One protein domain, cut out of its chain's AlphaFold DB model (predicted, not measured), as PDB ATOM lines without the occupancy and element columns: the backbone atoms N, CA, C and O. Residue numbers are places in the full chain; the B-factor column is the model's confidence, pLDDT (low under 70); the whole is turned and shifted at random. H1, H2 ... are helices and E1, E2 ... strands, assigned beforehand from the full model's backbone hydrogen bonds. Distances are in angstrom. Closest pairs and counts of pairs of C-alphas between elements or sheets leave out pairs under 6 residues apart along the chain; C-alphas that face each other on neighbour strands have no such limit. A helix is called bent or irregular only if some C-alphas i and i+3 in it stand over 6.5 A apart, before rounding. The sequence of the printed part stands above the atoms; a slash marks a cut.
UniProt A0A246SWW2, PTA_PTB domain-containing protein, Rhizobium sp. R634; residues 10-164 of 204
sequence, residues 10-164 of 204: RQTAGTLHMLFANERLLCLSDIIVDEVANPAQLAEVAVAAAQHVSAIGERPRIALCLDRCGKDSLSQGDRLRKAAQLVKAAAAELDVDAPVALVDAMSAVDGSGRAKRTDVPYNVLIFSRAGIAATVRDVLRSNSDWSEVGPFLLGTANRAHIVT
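AT A GLANCE: This is residues 10 to 164 of the 204 residues of the protein "PTA_PTB domain-containing protein" of Rhizobium sp. R634 (UniProt A0A246SWW2). One strongly twisted sheet of six strands makes the middle layer of this domain, with helices H1 and H2 packed on one face and H4 covering part of the other. The sheet curls round H1, H2 covers the E4 edge, and the short H3 is on the same face as H4. You will read 155 printed residues, with four named helices and six named strands in the order E1 E2 H1 E3 H2 E4 H3 E5 H4 E6; the class is mixed, helices and strands. The sheet is mixed and runs E4 E3 E5 E2 E1 E6, its first four strands parallel and E1 antiparallel to both neighbours. The whole is compact and rounded, with a radius of gyration of the C-alphas of 14.3 A and spans of 37 by 34 by 32 A.

IN THESE COORDINATES: Find C-alpha 14 at (-39.869, 18.837, -23.904), where E1, residues 14 to 21, begins; it runs 23.1 A. After a tight link E2 takes residues 24 to 30, 20.3 A long. Next look for H1, residues 39 to 55, which starts at C-alpha 39 at (-33.292, 30.259, -25.032) and is 24.5 A long. E3 holds residues 61 to 66. H2, residues 73 to 90, is the longest helix at 26.0 A; it is neither bent nor irregular, but only just: C-alphas 74 and 77 are 6.0 A apart. E4 is residues 95 to 101, and H3, residues 102 to 106, follows at once. E5 is residues 124 to 127. H4, residues 132 to 143, runs 17.0 A, and E6, residues 147 to 154, runs 20.0 A to C-alpha 154 at (-41.060, 16.769, -28.412).

HOW THE PARTS SIT: Start with E1 and E2, a hairpin: N 17 and O 28 are within hydrogen-bond range at 2.8 A. On the other side of E1 is the edge strand E6, antiparallel at 160 degrees, with N 16 and O 152 at 2.9 A. Beside E2 you find E5, parallel at 23 degrees, with N 125 and O 27 at 2.8 A. E3 is parallel to E5, with N 63 and O 124 at 2.9 A, and to the edge strand E4, with N 62 and O 95 at 2.8 A. H1 is on the sheet; its C-alpha of Ala 46 comes closest to E5 at Ile 126, 6.9 A. H2 touches H1, closest at the C-alphas of Pro 39 and Ala 83, 4.3 A, at a steep tilt of 53 degrees, the same way. H2 is over E4 and, only just, over E3 with 3 C-alphas, at a height over the sheet of 8.4 A. On the opposite face from H1, H4 is over E2 and E1 at a height of 9.2 A and runs along the strands, at 15 degrees to E2 on the local plane; the C-alphas of Leu 28 and Ala 133 are its closest to E2, 5.2 A. H3 and H4 are apart. E3, H2, E4 form a strand-helix-strand unit, two parallel neighbour strands with a helix between them in the chain, and its crossover is right-handed. In H1, H3 and H4 each O i to N i+4 pair is within hydrogen-bond range; in H2 it is 12 of 14.

THE WHOLE: The farthest C-alphas are those of Arg 10 and Gly 113, 42.1 A apart. The printed part has no cut. The link from H3 to E5, residues 107 to 123, is long. Residues 70 to 75, of which 73 to 75 belong to H2, stand free. The mean pLDDT of the printed part is 83.4; look for values under 70 at residues 10 to 12, 69 to 74, 108 to 119 and 156 to 164.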
ATOM      1  N   ARG A  10     -32.088  11.849 -24.468       56.25
ATOM      2  CA  ARG A  10     -31.104  12.708 -25.158       56.25
ATOM      3  C   ARG A  10     -31.664  13.461 -26.364       56.25
ATOM      4  O   ARG A  10     -31.031  14.409 -26.810       56.25
ATOM      5  N   GLN A  11     -32.789  13.012 -26.912       63.41
ATOM      6  CA  GLN A  11     -33.427  13.597 -28.097       63.41
ATOM      7  C   GLN A  11     -34.701  14.370 -27.749       63.41
ATOM      8  O   GLN A  11     -35.301  14.984 -28.621       63.41
ATOM      9  N   THR A  12     -35.146  14.322 -26.491       63.28
ATOM     10  CA  THR A  12     -36.397  14.957 -26.087       63.28
ATOM     11  C   THR A  12     -36.142  16.377 -25.599       63.28
ATOM     12  O   THR A  12     -35.510  16.578 -24.563       63.28
ATOM     13  N   ALA A  13     -36.685  17.355 -26.315       76.00
ATOM     14  CA  ALA A  13     -36.609  18.768 -25.967       76.00
ATOM     15  C   ALA A  13     -37.636  19.164 -24.889       76.00
ATOM     16  O   ALA A  13     -37.368  20.046 -24.075       76.00
ATOM     17  N   GLY A  14     -38.797  18.500 -24.843       87.31
ATOM     18  CA  GLY A  14     -39.869  18.837 -23.904       87.31
ATOM     19  C   GLY A  14     -41.080  17.908 -23.954       87.31
ATOM     20  O   GLY A  14     -41.099  16.932 -24.706       87.31
ATOM     21  N   THR A  15     -42.097  18.221 -23.152       90.81
ATOM     22  CA  THR A  15     -43.414  17.569 -23.204       90.81
ATOM     23  C   THR A  15     -44.450  18.461 -23.866       90.81
ATOM     24  O   THR A  15     -44.334  19.682 -23.837       90.81
ATOM     25  N   LEU A  16     -45.486  17.865 -24.451       92.44
ATOM     26  CA  LEU A  16     -46.650  18.576 -24.966       92.44
ATOM     27  C   LEU A  16     -47.926  17.894 -24.481       92.44
ATOM     28  O   LEU A  16     -48.194  16.746 -24.831       92.44
ATOM     29  N   HIS A  17     -48.726  18.616 -23.711       93.12
ATOM     30  CA  HIS A  17     -50.069  18.221 -23.309       93.12
ATOM     31  C   HIS A  17     -51.071  18.912 -24.232       93.12
ATOM     32  O   HIS A  17     -51.110  20.141 -24.254       93.12
ATOM     33  N   MET A  18     -51.873  18.159 -24.988       92.75
ATOM     34  CA  MET A  18     -52.966  18.730 -25.779       92.75
ATOM     35  C   MET A  18     -54.275  18.584 -25.020       92.75
ATOM     36  O   MET A  18     -54.684  17.473 -24.685       92.75
ATOM     37  N   LEU A  19     -54.934  19.705 -24.762       91.56
ATOM     38  CA  LEU A  19     -56.216  19.763 -24.082       91.56
ATOM     39  C   LEU A  19     -57.299  20.203 -25.062       91.56
ATOM     40  O   LEU A  19     -57.110  21.163 -25.808       91.56
ATOM     41  N   PHE A  20     -58.443  19.522 -25.022       88.19
ATOM     42  CA  PHE A  20     -59.602  19.805 -25.863       88.19
ATOM     43  C   PHE A  20     -60.846  20.072 -25.016       88.19
ATOM     44  O   PHE A  20     -61.198  19.245 -24.168       88.19
ATOM     45  N   ALA A  21     -61.529  21.187 -25.282       86.44
ATOM     46  CA  ALA A  21     -62.838  21.516 -24.711       86.44
ATOM     47  C   ALA A  21     -63.626  22.443 -25.649       86.44
ATOM     48  O   ALA A  21     -63.082  23.441 -26.112       86.44
ATOM     49  N   ASN A  22     -64.914  22.167 -25.887       83.44
ATOM     50  CA  ASN A  22     -65.813  23.025 -26.682       83.44
ATOM     51  C   ASN A  22     -65.222  23.467 -28.041       83.44
ATOM     52  O   ASN A  22     -65.212  24.660 -28.343       83.44
ATOM     53  N   GLU A  23     -64.688  22.523 -28.826       81.81
ATOM     54  CA  GLU A  23     -64.005  22.786 -30.111       81.81
ATOM     55  C   GLU A  23     -62.753  23.685 -30.001       81.81
ATOM     56  O   GLU A  23     -62.293  24.254 -30.987       81.81
ATOM     57  N   ARG A  24     -62.181  23.837 -28.798       85.44
ATOM     58  CA  ARG A  24     -60.933  24.580 -28.562       85.44
ATOM     59  C   ARG A  24     -59.793  23.624 -28.261       85.44
ATOM     60  O   ARG A  24     -59.947  22.708 -27.454       85.44
ATOM     61  N   LEU A  25     -58.639  23.912 -28.853       90.19
ATOM     62  CA  LEU A  25     -57.358  23.289 -28.545       90.19
ATOM     63  C   LEU A  25     -56.530  24.215 -27.652       90.19
ATOM     64  O   LEU A  25     -56.336  25.388 -27.975       90.19
ATOM     65  N   LEU A  26     -55.980  23.663 -26.575       93.31
ATOM     66  CA  LEU A  26     -54.944  24.301 -25.776       93.31
ATOM     67  C   LEU A  26     -53.781  23.336 -25.577       93.31
ATOM     68  O   LEU A  26     -53.912  22.300 -24.933       93.31
ATOM     69  N   CYS A  27     -52.621  23.709 -26.093       95.12
ATOM     70  CA  CYS A  27     -51.382  22.983 -25.904       95.12
ATOM     71  C   CYS A  27     -50.562  23.611 -24.779       95.12
ATOM     72  O   CYS A  27     -50.311  24.817 -24.792       95.12
ATOM     73  N   LEU A  28     -50.097  22.792 -23.841       95.69
ATOM     74  CA  LEU A  28     -49.210  23.197 -22.751       95.69
ATOM     75  C   LEU A  28     -47.889  22.448 -22.881       95.69
ATOM     76  O   LEU A  28     -47.888  21.229 -23.053       95.69
ATOM     77  N   SER A  29     -46.773  23.163 -22.799       95.56
ATOM     78  CA  SER A  29     -45.456  22.570 -23.009       95.56
ATOM     79  C   SER A  29     -44.396  23.157 -22.091       95.56
ATOM     80  O   SER A  29     -44.394  24.352 -21.799       95.56
ATOM     81  N   ASP A  30     -43.484  22.308 -21.641       93.19
ATOM     82  CA  ASP A  30     -42.277  22.673 -20.913       93.19
ATOM     83  C   ASP A  30     -41.117  21.743 -21.293       93.19
ATOM     84  O   ASP A  30     -41.287  20.748 -22.006       93.19
ATOM     85  N   ILE A  31     -39.910  22.096 -20.853       89.00
ATOM     86  CA  ILE A  31     -38.740  21.228 -20.988       89.00
ATOM     87  C   ILE A  31     -38.776  20.091 -19.959       89.00
ATOM     88  O   ILE A  31     -39.407  20.216 -18.913       89.00
ATOM     89  N   ILE A  32     -38.040  19.008 -20.224       79.81
ATOM     90  CA  ILE A  32     -37.945  17.870 -19.289       79.81
ATOM     91  C   ILE A  32     -36.541  17.567 -18.765       79.81
ATOM     92  O   ILE A  32     -36.407  16.787 -17.826       79.81
ATOM     93  N   VAL A  33     -35.499  18.108 -19.403       75.56
ATOM     94  CA  VAL A  33     -34.107  17.742 -19.095       75.56
ATOM     95  C   VAL A  33     -33.546  18.625 -17.989       75.56
ATOM     96  O   VAL A  33     -33.116  18.121 -16.955       75.56
ATOM     97  N   ASP A  34     -33.568  19.937 -18.205       80.38
ATOM     98  CA  ASP A  34     -33.100  20.911 -17.226       80.38
ATOM     99  C   ASP A  34     -34.254  21.389 -16.335       80.38
ATOM    100  O   ASP A  34     -35.426  21.329 -16.703       80.38
ATOM    101  N   GLU A  35     -33.932  21.918 -15.154       84.12
ATOM    102  CA  GLU A  35     -34.941  22.573 -14.307       84.12
ATOM    103  C   GLU A  35     -35.469  23.851 -14.975       84.12
ATOM    104  O   GLU A  35     -36.646  24.200 -14.862       84.12
ATOM    105  N   VAL A  36     -34.579  24.553 -15.682       87.94
ATOM    106  CA  VAL A  36     -34.847  25.846 -16.294       87.94
ATOM    107  C   VAL A  36     -34.250  25.895 -17.699       87.94
ATOM    108  O   VAL A  36     -33.037  25.818 -17.877       87.94
ATOM    109  N   ALA A  37     -35.106  26.098 -18.694       88.50
ATOM    110  CA  ALA A  37     -34.742  26.126 -20.099       88.50
ATOM    111  C   ALA A  37     -33.872  27.331 -20.443       88.50
ATOM    112  O   ALA A  37     -34.155  28.467 -20.042       88.50
ATOM    113  N   ASN A  38     -32.857  27.092 -21.270       91.88
ATOM    114  CA  ASN A  38     -32.140  28.141 -21.979       91.88
ATOM    115  C   ASN A  38     -32.930  28.605 -23.234       91.88
ATOM    116  O   ASN A  38     -33.881  27.942 -23.654       91.88
ATOM    117  N   PRO A  39     -32.569  29.743 -23.865       94.50
ATOM    118  CA  PRO A  39     -33.292  30.259 -25.032       94.50
ATOM    119  C   PRO A  39     -33.396  29.300 -26.223       94.50
ATOM    120  O   PRO A  39     -34.403  29.326 -26.924       94.50
ATOM    121  N   ALA A  40     -32.368  28.484 -26.475       92.62
ATOM    122  CA  ALA A  40     -32.359  27.555 -27.601       92.62
ATOM    123  C   ALA A  40     -33.327  26.393 -27.367       92.62
ATOM    124  O   ALA A  40     -34.105  26.069 -28.256       92.62
ATOM    125  N   GLN A  41     -33.356  25.851 -26.147       92.31
ATOM    126  CA  GLN A  41     -34.315  24.810 -25.760       92.31
ATOM    127  C   GLN A  41     -35.759  25.305 -25.853       92.31
ATOM    128  O   GLN A  41     -36.618  24.612 -26.385       92.31
ATOM    129  N   LEU A  42     -36.029  26.531 -25.388       94.12
ATOM    130  CA  LEU A  42     -37.352  27.146 -25.530       94.12
ATOM    131  C   LEU A  42     -37.780  27.261 -26.996       94.12
ATOM    132  O   LEU A  42     -38.939  27.011 -27.317       94.12
ATOM    133  N   ALA A  43     -36.855  27.644 -27.876       95.06
ATOM    134  CA  ALA A  43     -37.142  27.761 -29.299       95.06
ATOM    135  C   ALA A  43     -37.388  26.396 -29.954       95.06
ATOM    136  O   ALA A  43     -38.332  26.255 -30.727       95.06
ATOM    137  N   GLU A  44     -36.586  25.389 -29.608       92.12
ATOM    138  CA  GLU A  44     -36.751  24.012 -30.078       92.12
ATOM    139  C   GLU A  44     -38.114  23.437 -29.669       92.12
ATOM    140  O   GLU A  44     -38.867  22.957 -30.517       92.12
ATOM    141  N   VAL A  45     -38.473  23.572 -28.389       93.56
ATOM    142  CA  VAL A  45     -39.781  23.173 -27.859       93.56
ATOM    143  C   VAL A  45     -40.914  23.907 -28.574       93.56
ATOM    144  O   VAL A  45     -41.907  23.285 -28.944       93.56
ATOM    145  N   ALA A  46     -40.766  25.210 -28.829       95.88
ATOM    146  CA  ALA A  46     -41.787  25.995 -29.510       95.88
ATOM    147  C   ALA A  46     -42.035  25.561 -30.949       95.88
ATOM    148  O   ALA A  46     -43.189  25.393 -31.348       95.88
ATOM    149  N   VAL A  47     -40.968  25.342 -31.714       94.50
ATOM    150  CA  VAL A  47     -41.072  24.856 -33.092       94.50
ATOM    151  C   VAL A  47     -41.681  23.453 -33.111       94.50
ATOM    152  O   VAL A  47     -42.616  23.203 -33.871       94.50
ATOM    153  N   ALA A  48     -41.228  22.559 -32.230       92.00
ATOM    154  CA  ALA A  48     -41.761  21.204 -32.149       92.00
ATOM    155  C   ALA A  48     -43.247  21.189 -31.747       92.00
ATOM    156  O   ALA A  48     -44.044  20.469 -32.351       92.00
ATOM    157  N   ALA A  49     -43.660  22.009 -30.777       93.69
ATOM    158  CA  ALA A  49     -45.064  22.146 -30.396       93.69
ATOM    159  C   ALA A  49     -45.916  22.681 -31.559       93.69
ATOM    160  O   ALA A  49     -46.994  22.154 -31.835       93.69
ATOM    161  N   ALA A  50     -45.411  23.677 -32.293       94.38
ATOM    162  CA  ALA A  50     -46.095  24.246 -33.449       94.38
ATOM    163  C   ALA A  50     -46.321  23.220 -34.573       94.38
ATOM    164  O   ALA A  50     -47.387  23.212 -35.192       94.38
ATOM    165  N   GLN A  51     -45.357  22.323 -34.806       90.88
ATOM    166  CA  GLN A  51     -45.489  21.227 -35.772       90.88
ATOM    167  C   GLN A  51     -46.625  20.271 -35.400       90.88
ATOM    168  O   GLN A  51     -47.409  19.888 -36.266       90.88
ATOM    169  N   HIS A  52     -46.767  19.931 -34.117       89.44
ATOM    170  CA  HIS A  52     -47.846  19.058 -33.653       89.44
ATOM    171  C   HIS A  52     -49.228  19.705 -33.818       89.44
ATOM    172  O   HIS A  52     -50.166  19.041 -34.251       89.44
ATOM    173  N   VAL A  53     -49.347  21.003 -33.517       91.88
ATOM    174  CA  VAL A  53     -50.591  21.765 -33.732       91.88
ATOM    175  C   VAL A  53     -50.936  21.844 -35.218       91.88
ATOM    176  O   VAL A  53     -52.065  21.566 -35.617       91.88
ATOM    177  N   SER A  54     -49.938  22.108 -36.060       91.19
ATOM    178  CA  SER A  54     -50.120  22.155 -37.514       91.19
ATOM    179  C   SER A  54     -50.518  20.790 -38.087       91.19
ATOM    180  O   SER A  54     -51.337  20.712 -39.001       91.19
ATOM    181  N   ALA A  55     -49.999  19.692 -37.528       85.69
ATOM    182  CA  ALA A  55     -50.291  18.331 -37.978       85.69
ATOM    183  C   ALA A  55     -51.765  17.924 -37.810       85.69
ATOM    184  O   ALA A  55     -52.224  17.003 -38.495       85.69
ATOM    185  N   ILE A  56     -52.513  18.604 -36.935       85.75
ATOM    186  CA  ILE A  56     -53.962  18.421 -36.767       85.75
ATOM    187  C   ILE A  56     -54.816  19.461 -37.482       85.75
ATOM    188  O   ILE A  56     -56.035  19.404 -37.375       85.75
ATOM    189  N   GLY A  57     -54.198  20.337 -38.275       87.94
ATOM    190  CA  GLY A  57     -54.896  21.329 -39.089       87.94
ATOM    191  C   GLY A  57     -55.152  22.661 -38.383       87.94
ATOM    192  O   GLY A  57     -55.789  23.531 -38.970       87.94
ATOM    193  N   GLU A  58     -54.632  22.848 -37.170       90.94
ATOM    194  CA  GLU A  58     -54.746  24.101 -36.421       90.94
ATOM    195  C   GLU A  58     -53.564  25.033 -36.712       90.94
ATOM    196  O   GLU A  58     -52.429  24.593 -36.904       90.94
ATOM    197  N   ARG A  59     -53.800  26.352 -36.717       93.12
ATOM    198  CA  ARG A  59     -52.718  27.341 -36.862       93.12
ATOM    199  C   ARG A  59     -52.083  27.608 -35.491       93.12
ATOM    200  O   ARG A  59     -52.793  28.061 -34.593       93.12
ATOM    201  N   PRO A  60     -50.770  27.388 -35.298       95.12
ATOM    202  CA  PRO A  60     -50.131  27.642 -34.011       95.12
ATOM    203  C   PRO A  60     -50.034  29.146 -33.721       95.12
ATOM    204  O   PRO A  60     -49.468  29.907 -34.509       95.12
ATOM    205  N   ARG A  61     -50.548  29.559 -32.558       95.06
ATOM    206  CA  ARG A  61     -50.337  30.871 -31.936       95.06
ATOM    207  C   ARG A  61     -49.712  30.658 -30.561       95.06
ATOM    208  O   ARG A  61     -50.352  30.150 -29.638       95.06
ATOM    209  N   ILE A  62     -48.444  31.034 -30.453       96.94
ATOM    210  CA  ILE A  62     -47.541  30.635 -29.376       96.94
ATOM    211  C   ILE A  62     -47.335  31.787 -28.395       96.94
ATOM    212  O   ILE A  62     -46.975  32.896 -28.789       96.94
ATOM    213  N   ALA A  63     -47.498  31.506 -27.105       96.44
ATOM    214  CA  ALA A  63     -47.105  32.389 -26.014       96.44
ATOM    215  C   ALA A  63     -45.951  31.766 -25.221       96.44
ATOM    216  O   ALA A  63     -46.110  30.722 -24.579       96.44
ATOM    217  N   LEU A  64     -44.801  32.444 -25.203       96.56
ATOM    218  CA  LEU A  64     -43.726  32.125 -24.264       96.56
ATOM    219  C   LEU A  64     -44.053  32.770 -22.914       96.56
ATOM    220  O   LEU A  64     -43.978  33.993 -22.747       96.56
ATOM    221  N   CYS A  65     -44.467  31.934 -21.966       94.75
ATOM    222  CA  CYS A  65     -45.105  32.369 -20.737       94.75
ATOM    223  C   CYS A  65     -44.089  32.707 -19.644       94.75
ATOM    224  O   CYS A  65     -43.152  31.955 -19.371       94.75
ATOM    225  N   LEU A  66     -44.323  33.825 -18.960       91.50
ATOM    226  CA  LEU A  66     -43.669  34.130 -17.695       91.50
ATOM    227  C   LEU A  66     -44.192  33.178 -16.625       91.50
ATOM    228  O   LEU A  66     -45.361  33.252 -16.231       91.50
ATOM    229  N   ASP A  67     -43.309  32.345 -16.092       77.62
ATOM    230  CA  ASP A  67     -43.547  31.698 -14.815       77.62
ATOM    231  C   ASP A  67     -43.088  32.643 -13.695       77.62
ATOM    232  O   ASP A  67     -41.909  32.946 -13.555       77.62
ATOM    233  N   ARG A  68     -44.020  33.169 -12.885       73.31
ATOM    234  CA  ARG A  68     -43.696  34.058 -11.744       73.31
ATOM    235  C   ARG A  68     -43.080  33.297 -10.559       73.31
ATOM    236  O   ARG A  68     -43.286  33.657  -9.403       73.31
ATOM    237  N   CYS A  69     -42.372  32.212 -10.843       62.53
ATOM    238  CA  CYS A  69     -41.752  31.361  -9.850       62.53
ATOM    239  C   CYS A  69     -40.321  31.860  -9.572       62.53
ATOM    240  O   CYS A  69     -39.529  32.083 -10.487       62.53
ATOM    241  N   GLY A  70     -39.957  32.040  -8.303       58.03
ATOM    242  CA  GLY A  70     -38.583  32.361  -7.894       58.03
ATOM    243  C   GLY A  70     -38.134  33.826  -8.053       58.03
ATOM    244  O   GLY A  70     -38.871  34.701  -8.499       58.03
ATOM    245  N   LYS A  71     -36.890  34.092  -7.622       55.16
ATOM    246  CA  LYS A  71     -36.304  35.440  -7.457       55.16
ATOM    247  C   LYS A  71     -35.734  36.068  -8.744       55.16
ATOM    248  O   LYS A  71     -35.380  37.239  -8.729       55.16
ATOM    249  N   ASP A  72     -35.680  35.315  -9.841       62.16
ATOM    250  CA  ASP A  72     -34.936  35.651 -11.069       62.16
ATOM    251  C   ASP A  72     -35.811  36.198 -12.217       62.16
ATOM    252  O   ASP A  72     -35.488  36.078 -13.399       62.16
ATOM    253  N   SER A  73     -36.941  36.827 -11.892       58.31
ATOM    254  CA  SER A  73     -37.929  37.291 -12.880       58.31
ATOM    255  C   SER A  73     -37.381  38.304 -13.898       58.31
ATOM    256  O   SER A  73     -37.844  38.337 -15.039       58.31
ATOM    257  N   LEU A  74     -36.360  39.092 -13.532       58.09
ATOM    258  CA  LEU A  74     -35.713  40.041 -14.446       58.09
ATOM    259  C   LEU A  74     -34.914  39.336 -15.557       58.09
ATOM    260  O   LEU A  74     -34.949  39.787 -16.699       58.09
ATOM    261  N   SER A  75     -34.259  38.204 -15.265       78.75
ATOM    262  CA  SER A  75     -33.478  37.450 -16.263       78.75
ATOM    263  C   SER A  75     -34.359  36.592 -17.180       78.75
ATOM    264  O   SER A  75     -33.964  36.242 -18.296       78.75
ATOM    265  N   GLN A  76     -35.575  36.265 -16.733       86.25
ATOM    266  CA  GLN A  76     -36.526  35.463 -17.496       86.25
ATOM    267  C   GLN A  76     -37.032  36.206 -18.737       86.25
ATOM    268  O   GLN A  76     -37.048  35.631 -19.823       86.25
ATOM    269  N   GLY A  77     -37.404  37.484 -18.610       90.50
ATOM    270  CA  GLY A  77     -37.937  38.263 -19.733       90.50
ATOM    271  C   GLY A  77     -36.980  38.316 -20.928       90.50
ATOM    272  O   GLY A  77     -37.389  38.063 -22.061       90.50
ATOM    273  N   ASP A  78     -35.696  38.568 -20.675       91.38
ATOM    274  CA  ASP A  78     -34.663  38.590 -21.718       91.38
ATOM    275  C   ASP A  78     -34.471  37.216 -22.363       91.38
ATOM    276  O   ASP A  78     -34.317  37.104 -23.582       91.38
ATOM    277  N   ARG A  79     -34.551  36.152 -21.558       92.25
ATOM    278  CA  ARG A  79     -34.467  34.772 -22.036       92.25
ATOM    279  C   ARG A  79     -35.603  34.421 -22.989       92.25
ATOM    280  O   ARG A  79     -35.341  33.869 -24.055       92.25
ATOM    281  N   LEU A  80     -36.837  34.776 -22.627       95.38
ATOM    282  CA  LEU A  80     -38.020  34.538 -23.456       95.38
ATOM    283  C   LEU A  80     -37.961  35.357 -24.752       95.38
ATOM    284  O   LEU A  80     -38.246  34.826 -25.823       95.38
ATOM    285  N   ARG A  81     -37.513  36.621 -24.702       96.00
ATOM    286  CA  ARG A  81     -37.319  37.429 -25.923       96.00
ATOM    287  C   ARG A  81     -36.260  36.828 -26.845       96.00
ATOM    288  O   ARG A  81     -36.473  36.757 -28.053       96.00
ATOM    289  N   LYS A  82     -35.141  36.355 -26.289       97.00
ATOM    290  CA  LYS A  82     -34.096  35.677 -27.067       97.00
ATOM    291  C   LYS A  82     -34.604  34.368 -27.675       97.00
ATOM    292  O   LYS A  82     -34.291  34.080 -28.824       97.00
ATOM    293  N   ALA A  83     -35.423  33.609 -26.949       96.94
ATOM    294  CA  ALA A  83     -36.075  32.419 -27.487       96.94
ATOM    295  C   ALA A  83     -37.001  32.762 -28.664       96.94
ATOM    296  O   ALA A  83     -36.893  32.138 -29.712       96.94
ATOM    297  N   ALA A  84     -37.835  33.801 -28.556       97.75
ATOM    298  CA  ALA A  84     -38.702  34.230 -29.657       97.75
ATOM    299  C   ALA A  84     -37.913  34.641 -30.915       97.75
ATOM    300  O   ALA A  84     -38.321  34.317 -32.028       97.75
ATOM    301  N   GLN A  85     -36.755  35.294 -30.756       98.12
ATOM    302  CA  GLN A  85     -35.858  35.584 -31.883       98.12
ATOM    303  C   GLN A  85     -35.348  34.304 -32.556       98.12
ATOM    304  O   GLN A  85     -35.325  34.229 -33.781       98.12
ATOM    305  N   LEU A  86     -34.971  33.291 -31.771       97.88
ATOM    306  CA  LEU A  86     -34.524  31.998 -32.294       97.88
ATOM    307  C   LEU A  86     -35.661  31.234 -32.986       97.88
ATOM    308  O   LEU A  86     -35.433  30.665 -34.049       97.88
ATOM    309  N   VAL A  87     -36.887  31.285 -32.450       97.31
ATOM    310  CA  VAL A  87     -38.078  30.732 -33.117       97.31
ATOM    311  C   VAL A  87     -38.271  31.393 -34.477       97.31
ATOM    312  O   VAL A  87     -38.376  30.698 -35.479       97.31
ATOM    313  N   LYS A  88     -38.241  32.730 -34.535       97.31
ATOM    314  CA  LYS A  88     -38.382  33.476 -35.793       97.31
ATOM    315  C   LYS A  88     -37.244  33.222 -36.781       97.31
ATOM    316  O   LYS A  88     -37.480  33.273 -37.982       97.31
ATOM    317  N   ALA A  89     -36.034  32.954 -36.296       97.25
ATOM    318  CA  ALA A  89     -34.908  32.580 -37.146       97.25
ATOM    319  C   ALA A  89     -35.064  31.166 -37.733       97.25
ATOM    320  O   ALA A  89     -34.661  30.939 -38.870       97.25
ATOM    321  N   ALA A  90     -35.646  30.232 -36.975       92.94
ATOM    322  CA  ALA A  90     -35.879  28.860 -37.418       92.94
ATOM    323  C   ALA A  90     -37.127  28.717 -38.310       92.94
ATOM    324  O   ALA A  90     -37.116  27.927 -39.249       92.94
ATOM    325  N   ALA A  91     -38.187  29.475 -38.017       93.06
ATOM    326  CA  ALA A  91     -39.474  29.440 -38.709       93.06
ATOM    327  C   ALA A  91     -40.148  30.825 -38.634       93.06
ATOM    328  O   ALA A  91     -40.829  31.178 -37.664       93.06
ATOM    329  N   ALA A  92     -39.910  31.656 -39.651       95.38
ATOM    330  CA  ALA A  92     -40.308  33.065 -39.667       95.38
ATOM    331  C   ALA A  92     -41.836  33.274 -39.643       95.38
ATOM    332  O   ALA A  92     -42.328  34.287 -39.128       95.38
ATOM    333  N   GLU A  93     -42.581  32.304 -40.172       94.12
ATOM    334  CA  GLU A  93     -44.036  32.276 -40.282       94.12
ATOM    335  C   GLU A  93     -44.754  32.002 -38.954       94.12
ATOM    336  O   GLU A  93     -45.931  32.352 -38.824       94.12
ATOM    337  N   LEU A  94     -44.064  31.420 -37.962       95.12
ATOM    338  CA  LEU A  94     -44.674  31.068 -36.680       95.12
ATOM    339  C   LEU A  94     -45.083  32.306 -35.897       95.12
ATOM    340  O   LEU A  94     -44.302  33.238 -35.708       95.12
ATOM    341  N   ASP A  95     -46.311  32.305 -35.406       95.31
ATOM    342  CA  ASP A  95     -46.882  33.412 -34.661       95.31
ATOM    343  C   ASP A  95     -46.540  33.258 -33.173       95.31
ATOM    344  O   ASP A  95     -47.099  32.396 -32.496       95.31
ATOM    345  N   VAL A  96     -45.558  34.023 -32.690       96.69
ATOM    346  CA  VAL A  96     -44.969  33.855 -31.356       96.69
ATOM    347  C   VAL A  96     -44.821  35.191 -30.642       96.69
ATOM    348  O   VAL A  96     -44.191  36.112 -31.162       96.69
ATOM    349  N   ASP A  97     -45.345  35.258 -29.420       95.50
ATOM    350  CA  ASP A  97     -45.194  36.399 -28.522       95.50
ATOM    351  C   ASP A  97     -44.376  36.031 -27.284       95.50
ATOM    352  O   ASP A  97     -44.492  34.940 -26.715       95.50
ATOM    353  N   ALA A  98     -43.539  36.975 -26.852       94.31
ATOM    354  CA  ALA A  98     -42.711  36.840 -25.664       94.31
ATOM    355  C   ALA A  98     -42.285  38.213 -25.108       94.31
ATOM    356  O   ALA A  98     -41.894  39.090 -25.882       94.31
ATOM    357  N   PRO A  99     -42.233  38.397 -23.778       94.06
ATOM    358  CA  PRO A  99     -42.805  37.536 -22.745       94.06
ATOM    359  C   PRO A  99     -44.325  37.745 -22.622       94.06
ATOM    360  O   PRO A  99     -44.801  38.872 -22.740       94.06
ATOM    361  N   VAL A 100     -45.080  36.687 -22.324       92.00
ATOM    362  CA  VAL A 100     -46.539  36.762 -22.111       92.00
ATOM    363  C   VAL A 100     -46.869  36.366 -20.674       92.00
ATOM    364  O   VAL A 100     -46.361  35.368 -20.167       92.00
ATOM    365  N   ALA A 101     -47.701  37.137 -19.968       90.38
ATOM    366  CA  ALA A 101     -48.165  36.719 -18.648       90.38
ATOM    367  C   ALA A 101     -49.207  35.600 -18.789       90.38
ATOM    368  O   ALA A 101     -50.104  35.697 -19.622       90.38
ATOM    369  N   LEU A 102     -49.144  34.571 -17.934       89.00
ATOM    370  CA  LEU A 102     -50.064  33.429 -18.020       89.00
ATOM    371  C   LEU A 102     -51.545  33.844 -17.969       89.00
ATOM    372  O   LEU A 102     -52.361  33.282 -18.685       89.00
ATOM    373  N   VAL A 103     -51.892  34.856 -17.167       85.94
ATOM    374  CA  VAL A 103     -53.268  35.379 -17.104       85.94
ATOM    375  C   VAL A 103     -53.734  35.963 -18.441       85.94
ATOM    376  O   VAL A 103     -54.879  35.750 -18.827       85.94
ATOM    377  N   ASP A 104     -52.845  36.635 -19.174       85.19
ATOM    378  CA  ASP A 104     -53.163  37.222 -20.479       85.19
ATOM    379  C   ASP A 104     -53.295  36.122 -21.538       85.19
ATOM    380  O   ASP A 104     -54.206  36.157 -22.363       85.19
ATOM    381  N   ALA A 105     -52.432  35.104 -21.470       88.19
ATOM    382  CA  ALA A 105     -52.509  33.934 -22.335       88.19
ATOM    383  C   ALA A 105     -53.806  33.125 -22.115       88.19
ATOM    384  O   ALA A 105     -54.459  32.725 -23.077       88.19
ATOM    385  N   MET A 106     -54.208  32.932 -20.853       83.50
ATOM    386  CA  MET A 106     -55.397  32.164 -20.463       83.50
ATOM    387  C   MET A 106     -56.714  32.923 -20.656       83.50
ATOM    388  O   MET A 106     -57.735  32.293 -20.919       83.50
ATOM    389  N   SER A 107     -56.717  34.259 -20.583       70.50
ATOM    390  CA  SER A 107     -57.921  35.073 -20.842       70.50
ATOM    391  C   SER A 107     -58.466  34.894 -22.264       70.50
ATOM    392  O   SER A 107     -59.604  35.265 -22.550       70.50
ATOM    393  N   ALA A 108     -57.656  34.354 -23.171       59.00
ATOM    394  CA  ALA A 108     -58.067  34.016 -24.521       59.00
ATOM    395  C   ALA A 108     -58.817  32.665 -24.583       59.00
ATOM    396  O   ALA A 108     -59.590  32.415 -25.505       59.00
ATOM    397  N   VAL A 109     -58.623  31.812 -23.572       60.09
ATOM    398  CA  VAL A 109     -59.158  30.447 -23.476       60.09
ATOM    399  C   VAL A 109     -60.516  30.409 -22.768       60.09
ATOM    400  O   VAL A 109     -61.365  29.596 -23.129       60.09
ATOM    401  N   ASP A 110     -60.756  31.288 -21.792       59.50
ATOM    402  CA  ASP A 110     -61.976  31.290 -20.966       59.50
ATOM    403  C   ASP A 110     -63.196  31.961 -21.632       59.50
ATOM    404  O   ASP A 110     -64.317  31.849 -21.141       59.50
ATOM    405  N   GLY A 111     -63.012  32.630 -22.776       52.75
ATOM    406  CA  GLY A 111     -64.090  33.335 -23.474       52.75
ATOM    407  C   GLY A 111     -64.671  34.524 -22.697       52.75
ATOM    408  O   GLY A 111     -65.708  35.049 -23.094       52.75
ATOM    409  N   SER A 112     -64.014  34.987 -21.627       54.69
ATOM    410  CA  SER A 112     -64.492  36.070 -20.753       54.69
ATOM    411  C   SER A 112     -64.490  37.458 -21.409       54.69
ATOM    412  O   SER A 112     -64.806  38.457 -20.760       54.69
ATOM    413  N   GLY A 113     -64.114  37.554 -22.692       47.31
ATOM    414  CA  GLY A 113     -64.109  38.802 -23.460       47.31
ATOM    415  C   GLY A 113     -63.099  39.839 -22.958       47.31
ATOM    416  O   GLY A 113     -63.122  40.983 -23.402       47.31
ATOM    417  N   ARG A 114     -62.201  39.469 -22.035       48.75
ATOM    418  CA  ARG A 114     -61.177  40.370 -21.483       48.75
ATOM    419  C   ARG A 114     -59.925  40.497 -22.350       48.75
ATOM    420  O   ARG A 114     -59.042  41.279 -21.996       48.75
ATOM    421  N   ALA A 115     -59.861  39.801 -23.487       46.97
ATOM    422  CA  ALA A 115     -58.751  39.892 -24.424       46.97
ATOM    423  C   ALA A 115     -58.622  41.321 -24.984       46.97
ATOM    424  O   ALA A 115     -59.292  41.723 -25.933       46.97
ATOM    425  N   LYS A 116     -57.728  42.112 -24.386       49.53
ATOM    426  CA  LYS A 116     -57.188  43.322 -25.002       49.53
ATOM    427  C   LYS A 116     -56.014  42.912 -25.897       49.53
ATOM    428  O   LYS A 116     -55.021  42.414 -25.381       49.53
ATOM    429  N   ARG A 117     -56.112  43.256 -27.192       48.56
ATOM    430  CA  ARG A 117     -55.050  43.392 -28.227       48.56
ATOM    431  C   ARG A 117     -54.819  42.270 -29.253       48.56
ATOM    432  O   ARG A 117     -54.075  42.546 -30.189       48.56
ATOM    433  N   THR A 118     -55.445  41.096 -29.185       52.34
ATOM    434  CA  THR A 118     -55.265  40.062 -30.231       52.34
ATOM    435  C   THR A 118     -56.583  39.377 -30.584       52.34
ATOM    436  O   THR A 118     -57.194  38.758 -29.718       52.34
ATOM    437  N   ASP A 119     -56.997  39.463 -31.853       62.34
ATOM    438  CA  ASP A 119     -58.246  38.863 -32.359       62.34
ATOM    439  C   ASP A 119     -58.231  37.323 -32.341       62.34
ATOM    440  O   ASP A 119     -59.283  36.692 -32.411       62.34
ATOM    441  N   VAL A 120     -57.046  36.707 -32.229       73.94
ATOM    442  CA  VAL A 120     -56.866  35.249 -32.210       73.94
ATOM    443  C   VAL A 120     -56.267  34.813 -30.866       73.94
ATOM    444  O   VAL A 120     -55.220  35.343 -30.480       73.94
ATOM    445  N   PRO A 121     -56.900  33.869 -30.143       85.50
ATOM    446  CA  PRO A 121     -56.391  33.364 -28.873       85.50
ATOM    447  C   PRO A 121     -55.126  32.514 -29.047       85.50
ATOM    448  O   PRO A 121     -54.921  31.884 -30.085       85.50
ATOM    449  N   TYR A 122     -54.282  32.460 -28.012       91.88
ATOM    450  CA  TYR A 122     -53.164  31.516 -27.977       91.88
ATOM    451  C   TYR A 122     -53.683  30.090 -27.807       91.88
ATOM    452  O   TYR A 122     -54.508  29.827 -26.935       91.88
ATOM    453  N   ASN A 123     -53.150  29.168 -28.604       93.31
ATOM    454  CA  ASN A 123     -53.414  27.733 -28.488       93.31
ATOM    455  C   ASN A 123     -52.150  26.933 -28.142       93.31
ATOM    456  O   ASN A 123     -52.235  25.720 -27.986       93.31
ATOM    457  N   VAL A 124     -50.992  27.584 -27.984       96.00
ATOM    458  CA  VAL A 124     -49.745  26.961 -27.515       96.00
ATOM    459  C   VAL A 124     -49.114  27.818 -26.426       96.00
ATOM    460  O   VAL A 124     -48.675  28.937 -26.687       96.00
ATOM    461  N   LEU A 125     -49.036  27.287 -25.207       96.62
ATOM    462  CA  LEU A 125     -48.387  27.927 -24.066       96.62
ATOM    463  C   LEU A 125     -47.120  27.165 -23.698       96.62
ATOM    464  O   LEU A 125     -47.157  25.954 -23.475       96.62
ATOM    465  N   ILE A 126     -46.003  27.885 -23.617       96.25
ATOM    466  CA  ILE A 126     -44.688  27.297 -23.356       96.25
ATOM    467  C   ILE A 126     -44.108  27.897 -22.091       96.25
ATOM    468  O   ILE A 126     -44.010  29.120 -21.961       96.25
ATOM    469  N   PHE A 127     -43.693  27.030 -21.177       94.94
ATOM    470  CA  PHE A 127     -43.126  27.398 -19.890       94.94
ATOM    471  C   PHE A 127     -41.626  27.130 -19.860       94.94
ATOM    472  O   PHE A 127     -41.124  26.174 -20.450       94.94
ATOM    473  N   SER A 128     -40.894  27.989 -19.149       92.06
ATOM    474  CA  SER A 128     -39.435  27.893 -19.072       92.06
ATOM    475  C   SER A 128     -38.928  26.911 -18.027       92.06
ATOM    476  O   SER A 128     -37.733  26.637 -17.998       92.06
ATOM    477  N   ARG A 129     -39.811  26.374 -17.186       90.62
ATOM    478  CA  ARG A 129     -39.469  25.415 -16.139       90.62
ATOM    479  C   ARG A 129     -40.256  24.130 -16.273       90.62
ATOM    480  O   ARG A 129     -41.461  24.170 -16.524       90.62
ATOM    481  N   ALA A 130     -39.566  23.026 -16.025       89.62
ATOM    482  CA  ALA A 130     -40.159  21.700 -15.997       89.62
ATOM    483  C   ALA A 130     -41.255  21.597 -14.921       89.62
ATOM    484  O   ALA A 130     -41.111  22.107 -13.808       89.62
ATOM    485  N   GLY A 131     -42.357  20.924 -15.251       88.62
ATOM    486  CA  GLY A 131     -43.468  20.629 -14.344       88.62
ATOM    487  C   GLY A 131     -44.552  21.707 -14.284       88.62
ATOM    488  O   GLY A 131     -45.642  21.444 -13.767       88.62
ATOM    489  N   ILE A 132     -44.317  22.902 -14.836       92.38
ATOM    490  CA  ILE A 132     -45.339  23.954 -14.864       92.38
ATOM    491  C   ILE A 132     -46.464  23.585 -15.830       92.38
ATOM    492  O   ILE A 132     -47.629  23.771 -15.477       92.38
ATOM    493  N   ALA A 133     -46.149  23.020 -17.001       93.00
ATOM    494  CA  ALA A 133     -47.171  22.616 -17.964       93.00
ATOM    495  C   ALA A 133     -48.106  21.563 -17.356       93.00
ATOM    496  O   ALA A 133     -49.327  21.723 -17.392       93.00
ATOM    497  N   ALA A 134     -47.529  20.544 -16.711       90.81
ATOM    498  CA  ALA A 134     -48.273  19.504 -16.007       90.81
ATOM    499  C   ALA A 134     -49.135  20.070 -14.863       90.81
ATOM    500  O   ALA A 134     -50.300  19.701 -14.731       90.81
ATOM    501  N   THR A 135     -48.603  21.022 -14.087       91.69
ATOM    502  CA  THR A 135     -49.352  21.671 -12.997       91.69
ATOM    503  C   THR A 135     -50.566  22.436 -13.530       91.69
ATOM    504  O   THR A 135     -51.673  22.288 -13.017       91.69
ATOM    505  N   VAL A 136     -50.387  23.243 -14.582       92.12
ATOM    506  CA  VAL A 136     -51.491  23.986 -15.212       92.12
ATOM    507  C   VAL A 136     -52.522  23.021 -15.799       92.12
ATOM    508  O   VAL A 136     -53.724  23.218 -15.620       92.12
ATOM    509  N   ARG A 137     -52.061  21.941 -16.437       91.94
ATOM    510  CA  ARG A 137     -52.912  20.872 -16.963       91.94
ATOM    511  C   ARG A 137     -53.780  20.252 -15.870       91.94
ATOM    512  O   ARG A 137     -54.987  20.129 -16.069       91.94
ATOM    513  N   ASP A 138     -53.202  19.878 -14.729       91.12
ATOM    514  CA  ASP A 138     -53.936  19.253 -13.617       91.12
ATOM    515  C   ASP A 138     -55.015  20.190 -13.052       91.12
ATOM    516  O   ASP A 138     -56.141  19.768 -12.769       91.12
ATOM    517  N   VAL A 139     -54.712  21.488 -12.951       90.19
ATOM    518  CA  VAL A 139     -55.681  22.510 -12.525       90.19
ATOM    519  C   VAL A 139     -56.841  22.631 -13.518       90.19
ATOM    520  O   VAL A 139     -57.995  22.682 -13.097       90.19
ATOM    521  N   LEU A 140     -56.569  22.635 -14.825       88.88
ATOM    522  CA  LEU A 140     -57.625  22.696 -15.841       88.88
ATOM    523  C   LEU A 140     -58.486  21.429 -15.834       88.88
ATOM    524  O   LEU A 140     -59.713  21.513 -15.793       88.88
ATOM    525  N   ARG A 141     -57.868  20.247 -15.788       86.56
ATOM    526  CA  ARG A 141     -58.598  18.971 -15.786       86.56
ATOM    527  C   ARG A 141     -59.434  18.739 -14.527       86.56
ATOM    528  O   ARG A 141     -60.420  18.016 -14.589       86.56
ATOM    529  N   SER A 142     -59.050  19.323 -13.393       85.56
ATOM    530  CA  SER A 142     -59.803  19.186 -12.137       85.56
ATOM    531  C   SER A 142     -61.010  20.121 -12.028       85.56
ATOM    532  O   SER A 142     -61.906  19.844 -11.237       85.56
ATOM    533  N   ASN A 143     -61.057  21.204 -12.811       75.12
ATOM    534  CA  ASN A 143     -62.079  22.252 -12.686       75.12
ATOM    535  C   ASN A 143     -62.923  22.457 -13.953       75.12
ATOM    536  O   ASN A 143     -63.727  23.387 -14.001       75.12
ATOM    537  N   SER A 144     -62.731  21.646 -14.998       73.31
ATOM    538  CA  SER A 144     -63.420  21.839 -16.278       73.31
ATOM    539  C   SER A 144     -63.400  20.594 -17.170       73.31
ATOM    540  O   SER A 144     -62.601  19.687 -16.962       73.31
ATOM    541  N   ASP A 145     -64.252  20.582 -18.199       80.38
ATOM    542  CA  ASP A 145     -64.459  19.456 -19.129       80.38
ATOM    543  C   ASP A 145     -63.321  19.261 -20.154       80.38
ATOM    544  O   ASP A 145     -63.539  18.773 -21.265       80.38
ATOM    545  N   TRP A 146     -62.090  19.656 -19.817       84.88
ATOM    546  CA  TRP A 146     -60.949  19.467 -20.709       84.88
ATOM    547  C   TRP A 146     -60.550  17.999 -20.750       84.88
ATOM    548  O   TRP A 146     -60.100  17.413 -19.760       84.88
ATOM    549  N   SER A 147     -60.665  17.419 -21.937       86.38
ATOM    550  CA  SER A 147     -60.073  16.123 -22.243       86.38
ATOM    551  C   SER A 147     -58.614  16.305 -22.647       86.38
ATOM    552  O   SER A 147     -58.260  17.297 -23.280       86.38
ATOM    553  N   GLU A 148     -57.756  15.363 -22.270       87.81
ATOM    554  CA  GLU A 148     -56.331  15.409 -22.597       87.81
ATOM    555  C   GLU A 148     -55.947  14.295 -23.562       87.81
ATOM    556  O   GLU A 148     -56.358  13.141 -23.398       87.81
ATOM    557  N   VAL A 149     -55.077  14.651 -24.504       84.69
ATOM    558  CA  VAL A 149     -54.275  13.734 -25.305       84.69
ATOM    559  C   VAL A 149     -52.801  14.103 -25.105       84.69
ATOM    560  O   VAL A 149     -52.390  15.233 -25.367       84.69
ATOM    561  N   GLY A 150     -52.003  13.161 -24.602       78.50
ATOM    562  CA  GLY A 150     -50.597  13.381 -24.244       78.50
ATOM    563  C   GLY A 150     -50.245  12.925 -22.815       78.50
ATOM    564  O   GLY A 150     -51.104  12.378 -22.118       78.50
ATOM    565  N   PRO A 151     -48.989  13.122 -22.374       83.00
ATOM    566  CA  PRO A 151     -47.997  13.993 -23.006       83.00
ATOM    567  C   PRO A 151     -47.251  13.370 -24.200       83.00
ATOM    568  O   PRO A 151     -46.813  12.217 -24.169       83.00
ATOM    569  N   PHE A 152     -47.053  14.177 -25.244       83.94
ATOM    570  CA  PHE A 152     -46.168  13.878 -26.373       83.94
ATOM    571  C   PHE A 152     -44.733  14.313 -26.053       83.94
ATOM    572  O   PHE A 152     -44.532  15.391 -25.496       83.94
ATOM    573  N   LEU A 153     -43.732  13.499 -26.412       85.00
ATOM    574  CA  LEU A 153     -42.322  13.869 -26.261       85.00
ATOM    575  C   LEU A 153     -41.820  14.604 -27.507       85.00
ATOM    576  O   LEU A 153     -41.633  14.011 -28.573       85.00
ATOM    577  N   LEU A 154     -41.566  15.900 -27.354       83.94
ATOM    578  CA  LEU A 154     -41.060  16.769 -28.412       83.94
ATOM    579  C   LEU A 154     -39.585  16.462 -28.697       83.94
ATOM    580  O   LEU A 154     -38.813  16.294 -27.762       83.94
ATOM    581  N   GLY A 155     -39.183  16.394 -29.969       72.19
ATOM    582  CA  GLY A 155     -37.798  16.098 -30.389       72.19
ATOM    583  C   GLY A 155     -37.507  14.619 -30.691       72.19
ATOM    584  O   GLY A 155     -36.502  14.292 -31.314       72.19
ATOM    585  N   THR A 156     -38.431  13.707 -30.371       60.22
ATOM    586  CA  THR A 156     -38.274  12.260 -30.640       60.22
ATOM    587  C   THR A 156     -38.807  11.804 -32.006       60.22
ATOM    588  O   THR A 156     -39.046  10.613 -32.195       60.22
ATOM    589  N   ALA A 157     -39.039  12.722 -32.954       60.56
ATOM    590  CA  ALA A 157     -39.702  12.438 -34.238       60.56
ATOM    591  C   ALA A 157     -41.036  11.668 -34.077       60.56
ATOM    592  O   ALA A 157     -41.327  10.748 -34.839       60.56
ATOM    593  N   ASN A 158     -41.824  12.012 -33.047       57.72
ATOM    594  CA  ASN A 158     -43.101  11.363 -32.710       57.72
ATOM    595  C   ASN A 158     -42.989   9.869 -32.318       57.72
ATOM    596  O   ASN A 158     -43.951   9.119 -32.434       57.72
ATOM    597  N   ARG A 159     -41.811   9.397 -31.877       54.03
ATOM    598  CA  ARG A 159     -41.557   7.959 -31.629       54.03
ATOM    599  C   ARG A 159     -41.863   7.491 -30.211       54.03
ATOM    600  O   ARG A 159     -41.835   6.286 -29.959       54.03
ATOM    601  N   ALA A 160     -42.099   8.406 -29.275       60.00
ATOM    602  CA  ALA A 160     -42.341   8.065 -27.882       60.00
ATOM    603  C   ALA A 160     -43.429   8.941 -27.252       60.00
ATOM    604  O   ALA A 160     -43.396  10.171 -27.319       60.00
ATOM    605  N   HIS A 161     -44.365   8.276 -26.580       64.38
ATOM    606  CA  HIS A 161     -45.448   8.892 -25.820       64.38
ATOM    607  C   HIS A 161     -45.444   8.310 -24.416       64.38
ATOM    608  O   HIS A 161     -45.272   7.099 -24.248       64.38
ATOM    609  N   ILE A 162     -45.606   9.165 -23.407       61.44
ATOM    610  CA  ILE A 162     -45.725   8.702 -22.025       61.44
ATOM    611  C   ILE A 162     -47.205   8.479 -21.742       61.44
ATOM    612  O   ILE A 162     -48.036   9.361 -21.943       61.44
ATOM    613  N   VAL A 163     -47.513   7.285 -21.254       49.91
ATOM    614  CA  VAL A 163     -48.849   6.862 -20.851       49.91
ATOM    615  C   VAL A 163     -48.745   6.392 -19.408       49.91
ATOM    616  O   VAL A 163     -47.878   5.574 -19.093       49.91
ATOM    617  N   THR A 164     -49.600   6.907 -18.528       53.22
ATOM    618  CA  THR A 164     -49.731   6.394 -17.158       53.22
ATOM    619  C   THR A 164     -50.923   5.427 -17.082       53.22
ATOM    620  O   THR A 164     -51.811   5.502 -17.922       53.22
TER     621      THR A 164